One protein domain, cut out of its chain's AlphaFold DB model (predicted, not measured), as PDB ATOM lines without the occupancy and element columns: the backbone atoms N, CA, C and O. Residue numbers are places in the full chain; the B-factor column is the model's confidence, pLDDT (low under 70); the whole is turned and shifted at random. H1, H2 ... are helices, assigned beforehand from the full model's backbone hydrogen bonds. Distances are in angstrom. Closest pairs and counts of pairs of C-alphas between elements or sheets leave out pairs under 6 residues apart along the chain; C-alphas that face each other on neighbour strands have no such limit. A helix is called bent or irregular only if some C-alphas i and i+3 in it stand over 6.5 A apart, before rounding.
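What this domain is: This is residues 282 to 341 of the 829 residues of an uncharacterized protein of Trichomonas vaginalis (UniProt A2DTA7). Four helices joined by tight turns make a small, rounded body in which the helices cross rather than run side by side. The long helix H3 runs along the longest axis; the short H2 folds back on it near its first residues, H4 folds back on it near its last residues, and H1 packs across H4. The printed part has 60 residues, 50 of them in four named helices, in the order H1, H2, H3, H4 along the chain, with no named strand, and its class is all helix. The whole is compact, with a radius of gyration of the C-alphas of 10.4 A and spans of 26 by 22 by 22 A along the three main axes.

Where its parts are: The printed part begins with H1, residues 282 to 294, which runs 18.2 A from its first C-alpha, Glu 282 at (22.363, -21.670, 38.910), to its last, Lys 294. After a tight link of 4 residues comes H2, residues 299 to 307, 11.7 A from first to last C-alpha. A tight link of 1 residue, Asp 308, leads to H3, residues 309 to 324, the longest helix by residues, at 20.2 A; its first C-alpha, Arg 309, stands at (26.565, -5.346, 51.854). H3 has a kink of 36 degrees near residue 316 and is irregular, but only just: C-alphas 314 and 317 are 6.8 A apart. After a tight link of 3 residues follows H4, residues 328 to 339, 16.6 A long, which ends with C-alpha 339 at (39.986, -15.631, 54.408).

How they stand to each other: H1 touches H4 with 16 pairs of C-alphas within 8 A, and the closest are those of Gly 288 and Ile 330, 4.3 A apart. H4 touches H1 with residues 329 to 333 alone. H1 and H4 run the same way at a steep tilt of 69.7 degrees, only just short of about perpendicular. H1 and H3 are close but not clearly touching, with 1 pair of C-alphas within 8 A, those of Leu 284 and Met 320 at 6.7 A; their lines are about perpendicular, at 85 degrees. H1 and H2 are near each other, with 5 pairs of C-alphas within 10 A and the closest at 8.3 A. H2 and H3 form a helical hairpin and run opposite ways at 38 degrees, a tilt that is only just steep. They touch, with the closest C-alphas those of Met 304 and Leu 312, 6.0 A apart, and H3 touches H2 with residues 311 to 312 alone. H3 and H4 form a second helical hairpin, opposite ways at a steep tilt of 42 degrees. Their closest C-alphas are those of Ala 324 and Ser 331, 4.5 A apart, where residues 320 to 324 of H3 touch residues 330 to 334 of H4. H2 and H4 are apart. Every O i to N i+4 pair is within hydrogen-bond range in H1, H2 and H4, while in H3 it is 10 of 12.

The domain as a whole: The two C-alphas farthest apart are those of Val 307 and Arg 326, at 28.7 A. The first and last printed C-alphas, those of Glu 282 and Lys 341, are 25.0 A apart. The printed part has no cut, and the three links between its helices are tight. The mean pLDDT of the printed part of this model is 79.6. It is under 70 at 8 residues, namely residue 303, residues 306 to 311 and residue 314. The mean is 69 in H2 and 86 in H4.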
ATOM      1  N   GLU A 282      21.565 -21.652  40.144       78.56
ATOM      2  CA  GLU A 282      22.363 -21.670  38.910       78.56
ATOM      3  C   GLU A 282      23.308 -20.467  38.798       78.56
ATOM      4  O   GLU A 282      24.474 -20.624  38.432       78.56
ATOM      5  N   GLN A 283      22.852 -19.269  39.171       78.62
ATOM      6  CA  GLN A 283      23.691 -18.067  39.200       78.62
ATOM      7  C   GLN A 283      24.769 -18.148  40.287       78.62
ATOM      8  O   GLN A 283      25.912 -17.758  40.054       78.62
ATOM      9  N   LEU A 284      24.445 -18.714  41.450       83.94
ATOM     10  CA  LEU A 284      25.422 -18.927  42.520       83.94
ATOM     11  C   LEU A 284      26.476 -19.972  42.131       83.94
ATOM     12  O   LEU A 284      27.661 -19.798  42.423       83.94
ATOM     13  N   ARG A 285      26.080 -21.025  41.403       84.31
ATOM     14  CA  ARG A 285      27.016 -22.006  40.829       84.31
ATOM     15  C   ARG A 285      27.905 -21.391  39.760       84.31
ATOM     16  O   ARG A 285      29.096 -21.692  39.726       84.31
ATOM     17  N   LEU A 286      27.375 -20.486  38.935       84.94
ATOM     18  CA  LEU A 286      28.182 -19.708  37.993       84.94
ATOM     19  C   LEU A 286      29.259 -18.895  38.723       84.94
ATOM     20  O   LEU A 286      30.401 -18.887  38.276       84.94
ATOM     21  N   PHE A 287      28.952 -18.294  39.875       84.88
ATOM     22  CA  PHE A 287      29.952 -17.593  40.688       84.88
ATOM     23  C   PHE A 287      31.016 -18.531  41.260       84.88
ATOM     24  O   PHE A 287      32.205 -18.221  41.161       84.88
ATOM     25  N   GLY A 288      30.616 -19.694  41.786       86.56
ATOM     26  CA  GLY A 288      31.553 -20.735  42.219       86.56
ATOM     27  C   GLY A 288      32.482 -21.182  41.085       86.56
ATOM     28  O   GLY A 288      33.696 -21.235  41.258       86.56
ATOM     29  N   ASN A 289      31.936 -21.423  39.892       85.62
ATOM     30  CA  ASN A 289      32.711 -21.815  38.713       85.62
ATOM     31  C   ASN A 289      33.652 -20.699  38.242       85.62
ATOM     32  O   ASN A 289      34.811 -20.961  37.925       85.62
ATOM     33  N   MET A 290      33.191 -19.445  38.222       83.75
ATOM     34  CA  MET A 290      34.024 -18.288  37.878       83.75
ATOM     35  C   MET A 290      35.205 -18.140  38.837       83.75
ATOM     36  O   MET A 290      36.323 -17.894  38.382       83.75
ATOM     37  N   PHE A 291      34.971 -18.343  40.136       90.44
ATOM     38  CA  PHE A 291      36.026 -18.366  41.139       90.44
ATOM     39  C   PHE A 291      37.002 -19.521  40.913       90.44
ATOM     40  O   PHE A 291      38.208 -19.310  40.926       90.44
ATOM     41  N   GLU A 292      36.514 -20.731  40.636       87.88
ATOM     42  CA  GLU A 292      37.400 -21.878  40.425       87.88
ATOM     43  C   GLU A 292      38.279 -21.712  39.177       87.88
ATOM     44  O   GLU A 292      39.451 -22.084  39.190       87.88
ATOM     45  N   THR A 293      37.740 -21.079  38.132       82.94
ATOM     46  CA  THR A 293      38.449 -20.859  36.864       82.94
ATOM     47  C   THR A 293      39.469 -19.720  36.953       82.94
ATOM     48  O   THR A 293      40.545 -19.818  36.369       82.94
ATOM     49  N   LYS A 294      39.141 -18.625  37.654       84.88
ATOM     50  CA  LYS A 294      39.974 -17.406  37.702       84.88
ATOM     51  C   LYS A 294      40.766 -17.233  38.998       84.88
ATOM     52  O   LYS A 294      41.651 -16.392  39.044       84.88
ATOM     53  N   LYS A 295      40.442 -18.001  40.042       85.69
ATOM     54  CA  LYS A 295      40.948 -17.859  41.421       85.69
ATOM     55  C   LYS A 295      40.791 -16.445  41.999       85.69
ATOM     56  O   LYS A 295      41.480 -16.073  42.941       85.69
ATOM     57  N   GLU A 296      39.828 -15.690  41.477       84.88
ATOM     58  CA  GLU A 296      39.467 -14.340  41.908       84.88
ATOM     59  C   GLU A 296      37.983 -14.292  42.271       84.88
ATOM     60  O   GLU A 296      37.148 -14.899  41.589       84.88
ATOM     61  N   ILE A 297      37.641 -13.565  43.340       85.56
ATOM     62  CA  ILE A 297      36.250 -13.404  43.779       85.56
ATOM     63  C   ILE A 297      35.471 -12.681  42.668       85.56
ATOM     64  O   ILE A 297      35.889 -11.599  42.245       85.56
ATOM     65  N   PRO A 298      34.340 -13.236  42.189       88.81
ATOM     66  CA  PRO A 298      33.554 -12.630  41.122       88.81
ATOM     67  C   PRO A 298      33.237 -11.157  41.396       88.81
ATOM     68  O   PRO A 298      32.797 -10.794  42.488       88.81
ATOM     69  N   SER A 299      33.419 -10.306  40.385       73.75
ATOM     70  CA  SER A 299      33.263  -8.850  40.502       73.75
ATOM     71  C   SER A 299      31.893  -8.426  41.031       73.75
ATOM     72  O   SER A 299      31.803  -7.442  41.752       73.75
ATOM     73  N   ILE A 300      30.845  -9.195  40.734       73.88
ATOM     74  CA  ILE A 300      29.486  -8.978  41.246       73.88
ATOM     75  C   ILE A 300      29.439  -9.141  42.774       73.88
ATOM     76  O   ILE A 300      28.852  -8.307  43.455       73.88
ATOM     77  N   ILE A 301      30.113 -10.151  43.332       78.56
ATOM     78  CA  ILE A 301      30.206 -10.360  44.788       78.56
ATOM     79  C   ILE A 301      31.025  -9.238  45.439       78.56
ATOM     80  O   ILE A 301      30.647  -8.730  46.493       78.56
ATOM     81  N   MET A 302      32.110  -8.800  44.792       73.88
ATOM     82  CA  MET A 302      32.905  -7.657  45.259       73.88
ATOM     83  C   MET A 302      32.118  -6.343  45.223       73.88
ATOM     84  O   MET A 302      32.167  -5.570  46.177       73.88
ATOM     85  N   GLN A 303      31.355  -6.093  44.157       64.19
ATOM     86  CA  GLN A 303      30.478  -4.928  44.057       64.19
ATOM     87  C   GLN A 303      29.398  -4.958  45.133       64.19
ATOM     88  O   GLN A 303      29.164  -3.940  45.774       64.19
ATOM     89  N   MET A 304      28.798  -6.118  45.401       71.94
ATOM     90  CA  MET A 304      27.841  -6.265  46.498       71.94
ATOM     91  C   MET A 304      28.486  -6.017  47.857       71.94
ATOM     92  O   MET A 304      27.923  -5.303  48.671       71.94
ATOM     93  N   TYR A 305      29.703  -6.498  48.095       73.56
ATOM     94  CA  TYR A 305      30.407  -6.220  49.346       73.56
ATOM     95  C   TYR A 305      30.665  -4.720  49.579       73.56
ATOM     96  O   TYR A 305      30.587  -4.253  50.715       73.56
ATOM     97  N   VAL A 306      30.948  -3.966  48.512       59.72
ATOM     98  CA  VAL A 306      31.250  -2.525  48.577       59.72
ATOM     99  C   VAL A 306      29.985  -1.658  48.593       59.72
ATOM    100  O   VAL A 306      29.949  -0.656  49.303       59.72
ATOM    101  N   VAL A 307      28.965  -2.019  47.810       50.56
ATOM    102  CA  VAL A 307      27.808  -1.156  47.503       50.56
ATOM    103  C   VAL A 307      26.525  -1.624  48.192       50.56
ATOM    104  O   VAL A 307      25.750  -0.790  48.648       50.56
ATOM    105  N   ASP A 308      26.303  -2.935  48.310       61.41
ATOM    106  CA  ASP A 308      25.075  -3.519  48.869       61.41
ATOM    107  C   ASP A 308      25.379  -4.710  49.790       61.41
ATOM    108  O   ASP A 308      25.047  -5.880  49.555       61.41
ATOM    109  N   ARG A 309      26.079  -4.377  50.876       68.62
ATOM    110  CA  ARG A 309      26.565  -5.346  51.854       68.62
ATOM    111  C   ARG A 309      25.425  -6.093  52.554       68.62
ATOM    112  O   ARG A 309      25.585  -7.251  52.926       68.62
ATOM    113  N   MET A 310      24.270  -5.449  52.706       63.47
ATOM    114  CA  MET A 310      23.083  -6.038  53.331       63.47
ATOM    115  C   MET A 310      22.507  -7.185  52.499       63.47
ATOM    116  O   MET A 310      22.206  -8.239  53.062       63.47
ATOM    117  N   THR A 311      22.397  -7.023  51.178       69.06
ATOM    118  CA  THR A 311      21.954  -8.104  50.285       69.06
ATOM    119  C   THR A 311      22.950  -9.262  50.294       69.06
ATOM    120  O   THR A 311      22.546 -10.423  50.394       69.06
ATOM    121  N   LEU A 312      24.255  -8.964  50.292       76.56
ATOM    122  CA  LEU A 312      25.300  -9.981  50.405       76.56
ATOM    123  C   LEU A 312      25.168 -10.804  51.701       76.56
ATOM    124  O   LEU A 312      25.167 -12.032  51.649       76.56
ATOM    125  N   GLU A 313      25.018 -10.145  52.853       70.44
ATOM    126  CA  GLU A 313      24.972 -10.793  54.174       70.44
ATOM    127  C   GLU A 313      23.652 -11.520  54.466       70.44
ATOM    128  O   GLU A 313      23.670 -12.579  55.093       70.44
ATOM    129  N   LYS A 314      22.507 -10.986  54.023       66.44
ATOM    130  CA  LYS A 314      21.182 -11.534  54.368       66.44
ATOM    131  C   LYS A 314      20.601 -12.502  53.340       66.44
ATOM    132  O   LYS A 314      19.735 -13.290  53.704       66.44
ATOM    133  N   SER A 315      21.044 -12.439  52.085       71.25
ATOM    134  CA  SER A 315      20.465 -13.214  50.977       71.25
ATOM    135  C   SER A 315      21.503 -14.115  50.308       71.25
ATOM    136  O   SER A 315      21.338 -15.335  50.273       71.25
ATOM    137  N   VAL A 316      22.621 -13.545  49.849       79.38
ATOM    138  CA  VAL A 316      23.596 -14.264  49.012       79.38
ATOM    139  C   VAL A 316      24.442 -15.253  49.818       79.38
ATOM    140  O   VAL A 316      24.541 -16.418  49.437       79.38
ATOM    141  N   ILE A 317      25.024 -14.826  50.945       80.69
ATOM    142  CA  ILE A 317      25.864 -15.688  51.794       80.69
ATOM    143  C   ILE A 317      25.068 -16.888  52.337       80.69
ATOM    144  O   ILE A 317      25.539 -18.010  52.150       80.69
ATOM    145  N   PRO A 318      23.860 -16.728  52.918       78.50
ATOM    146  CA  PRO A 318      23.057 -17.867  53.369       78.50
ATOM    147  C   PRO A 318      22.701 -18.851  52.244       78.50
ATOM    148  O   PRO A 318      22.750 -20.066  52.446       78.50
ATOM    149  N   ALA A 319      22.384 -18.354  51.043       78.06
ATOM    150  CA  ALA A 319      22.093 -19.203  49.887       78.06
ATOM    151  C   ALA A 319      23.336 -19.982  49.415       78.06
ATOM    152  O   ALA A 319      23.259 -21.183  49.149       78.06
ATOM    153  N   MET A 320      24.506 -19.339  49.392       83.75
ATOM    154  CA  MET A 320      25.777 -20.003  49.091       83.75
ATOM    155  C   MET A 320      26.158 -21.029  50.165       83.75
ATOM    156  O   MET A 320      26.638 -22.102  49.816       83.75
ATOM    157  N   GLU A 321      25.932 -20.750  51.453       82.06
ATOM    158  CA  GLU A 321      26.213 -21.692  52.548       82.06
ATOM    159  C   GLU A 321      25.340 -22.951  52.461       82.06
ATOM    160  O   GLU A 321      25.842 -24.057  52.671       82.06
ATOM    161  N   ASN A 322      24.076 -22.809  52.054       80.81
ATOM    162  CA  ASN A 322      23.193 -23.944  51.777       80.81
ATOM    163  C   ASN A 322      23.679 -24.787  50.583       80.81
ATOM    164  O   ASN A 322      23.577 -26.017  50.605       80.81
ATOM    165  N   LEU A 323      24.231 -24.147  49.548       82.81
ATOM    166  CA  LEU A 323      24.760 -24.829  48.362       82.81
ATOM    167  C   LEU A 323      26.157 -25.423  48.564       82.81
ATOM    168  O   LEU A 323      26.492 -26.406  47.903       82.81
ATOM    169  N   ALA A 324      26.958 -24.891  49.485       83.94
ATOM    170  CA  ALA A 324      28.327 -25.339  49.746       83.94
ATOM    171  C   ALA A 324      28.410 -26.813  50.162       83.94
ATOM    172  O   ALA A 324      29.386 -27.490  49.850       83.94
ATOM    173  N   GLY A 325      27.362 -27.338  50.808       74.56
ATOM    174  CA  GLY A 325      27.260 -28.763  51.135       74.56
ATOM    175  C   GLY A 325      27.082 -29.678  49.914       74.56
ATOM    176  O   GLY A 325      27.242 -30.889  50.038       74.56
ATOM    177  N   ARG A 326      26.737 -29.123  48.743       81.06
ATOM    178  CA  ARG A 326      26.429 -29.860  47.502       81.06
ATOM    179  C   ARG A 326      27.294 -29.451  46.305       81.06
ATOM    180  O   ARG A 326      27.298 -30.169  45.309       81.06
ATOM    181  N   ASP A 327      28.004 -28.326  46.378       86.19
ATOM    182  CA  ASP A 327      28.848 -27.806  45.300       86.19
ATOM    183  C   ASP A 327      30.211 -27.337  45.832       86.19
ATOM    184  O   ASP A 327      30.327 -26.362  46.584       86.19
ATOM    185  N   LYS A 328      31.267 -28.049  45.418       87.44
ATOM    186  CA  LYS A 328      32.642 -27.827  45.883       87.44
ATOM    187  C   LYS A 328      33.179 -26.455  45.470       87.44
ATOM    188  O   LYS A 328      33.926 -25.849  46.236       87.44
ATOM    189  N   ASN A 329      32.768 -25.944  44.311       87.75
ATOM    190  CA  ASN A 329      33.264 -24.674  43.784       87.75
ATOM    191  C   ASN A 329      32.701 -23.492  44.589       87.75
ATOM    192  O   ASN A 329      33.412 -22.526  44.865       87.75
ATOM    193  N   ILE A 330      31.453 -23.603  45.060       88.19
ATOM    194  CA  ILE A 330      30.858 -22.634  45.993       88.19
ATOM    195  C   ILE A 330      31.522 -22.715  47.373       88.19
ATOM    196  O   ILE A 330      31.801 -21.675  47.970       88.19
ATOM    197  N   SER A 331      31.833 -23.920  47.865       86.62
ATOM    198  CA  SER A 331      32.572 -24.079  49.128       86.62
ATOM    199  C   SER A 331      33.939 -23.389  49.075       86.62
ATOM    200  O   SER A 331      34.289 -22.655  49.995       86.62
ATOM    201  N   SER A 332      34.694 -23.572  47.986       84.94
ATOM    202  CA  SER A 332      35.997 -22.920  47.802       84.94
ATOM    203  C   SER A 332      35.894 -21.394  47.724       84.94
ATOM    204  O   SER A 332      36.725 -20.702  48.309       84.94
ATOM    205  N   LEU A 333      34.853 -20.865  47.074       89.31
ATOM    206  CA  LEU A 333      34.583 -19.427  47.026       89.31
ATOM    207  C   LEU A 333      34.236 -18.856  48.414       89.31
ATOM    208  O   LEU A 333      34.786 -17.827  48.805       89.31
ATOM    209  N   LEU A 334      33.382 -19.527  49.194       87.44
ATOM    210  CA  LEU A 334      33.047 -19.090  50.558       87.44
ATOM    211  C   LEU A 334      34.259 -19.090  51.493       87.44
ATOM    212  O   LEU A 334      34.395 -18.186  52.317       87.44
ATOM    213  N   ASP A 335      35.143 -20.078  51.374       85.12
ATOM    214  CA  ASP A 335      36.353 -20.140  52.191       85.12
ATOM    215  C   ASP A 335      37.327 -19.008  51.857       85.12
ATOM    216  O   ASP A 335      37.918 -18.420  52.764       85.12
ATOM    217  N   GLU A 336      37.439 -18.631  50.583       88.38
ATOM    218  CA  GLU A 336      38.228 -17.467  50.180       88.38
ATOM    219  C   GLU A 336      37.596 -16.152  50.663       88.38
ATOM    220  O   GLU A 336      38.283 -15.309  51.239       88.38
ATOM    221  N   MET A 337      36.269 -16.004  50.565       85.69
ATOM    222  CA  MET A 337      35.551 -14.850  51.127       85.69
ATOM    223  C   MET A 337      35.719 -14.735  52.656       85.69
ATOM    224  O   MET A 337      35.791 -13.627  53.197       85.69
ATOM    225  N   ARG A 338      35.825 -15.865  53.374       81.81
ATOM    226  CA  ARG A 338      36.149 -15.905  54.814       81.81
ATOM    227  C   ARG A 338      37.599 -15.506  55.081       81.81
ATOM    228  O   ARG A 338      37.835 -14.704  55.986       81.81
ATOM    229  N   LYS A 339      38.564 -16.012  54.300       83.00
ATOM    230  CA  LYS A 339      39.986 -15.631  54.408       83.00
ATOM    231  C   LYS A 339      40.192 -14.134  54.195       83.00
ATOM    232  O   LYS A 339      40.926 -13.509  54.957       83.00
ATOM    233  N   GLN A 340      39.485 -13.548  53.231       80.19
ATOM    234  CA  GLN A 340      39.534 -12.113  52.939       80.19
ATOM    235  C   GLN A 340      38.676 -11.255  53.886       80.19
ATOM    236  O   GLN A 340      38.545 -10.051  53.681       80.19
ATOM    237  N   LYS A 341      38.108 -11.847  54.952       77.81
ATOM    238  CA  LYS A 341      37.265 -11.175  55.959       77.81
ATOM    239  C   LYS A 341      36.036 -10.454  55.381       77.81
ATOM    240  O   LYS A 341      35.470  -9.589  56.048       77.81
TER     241      LYS A 341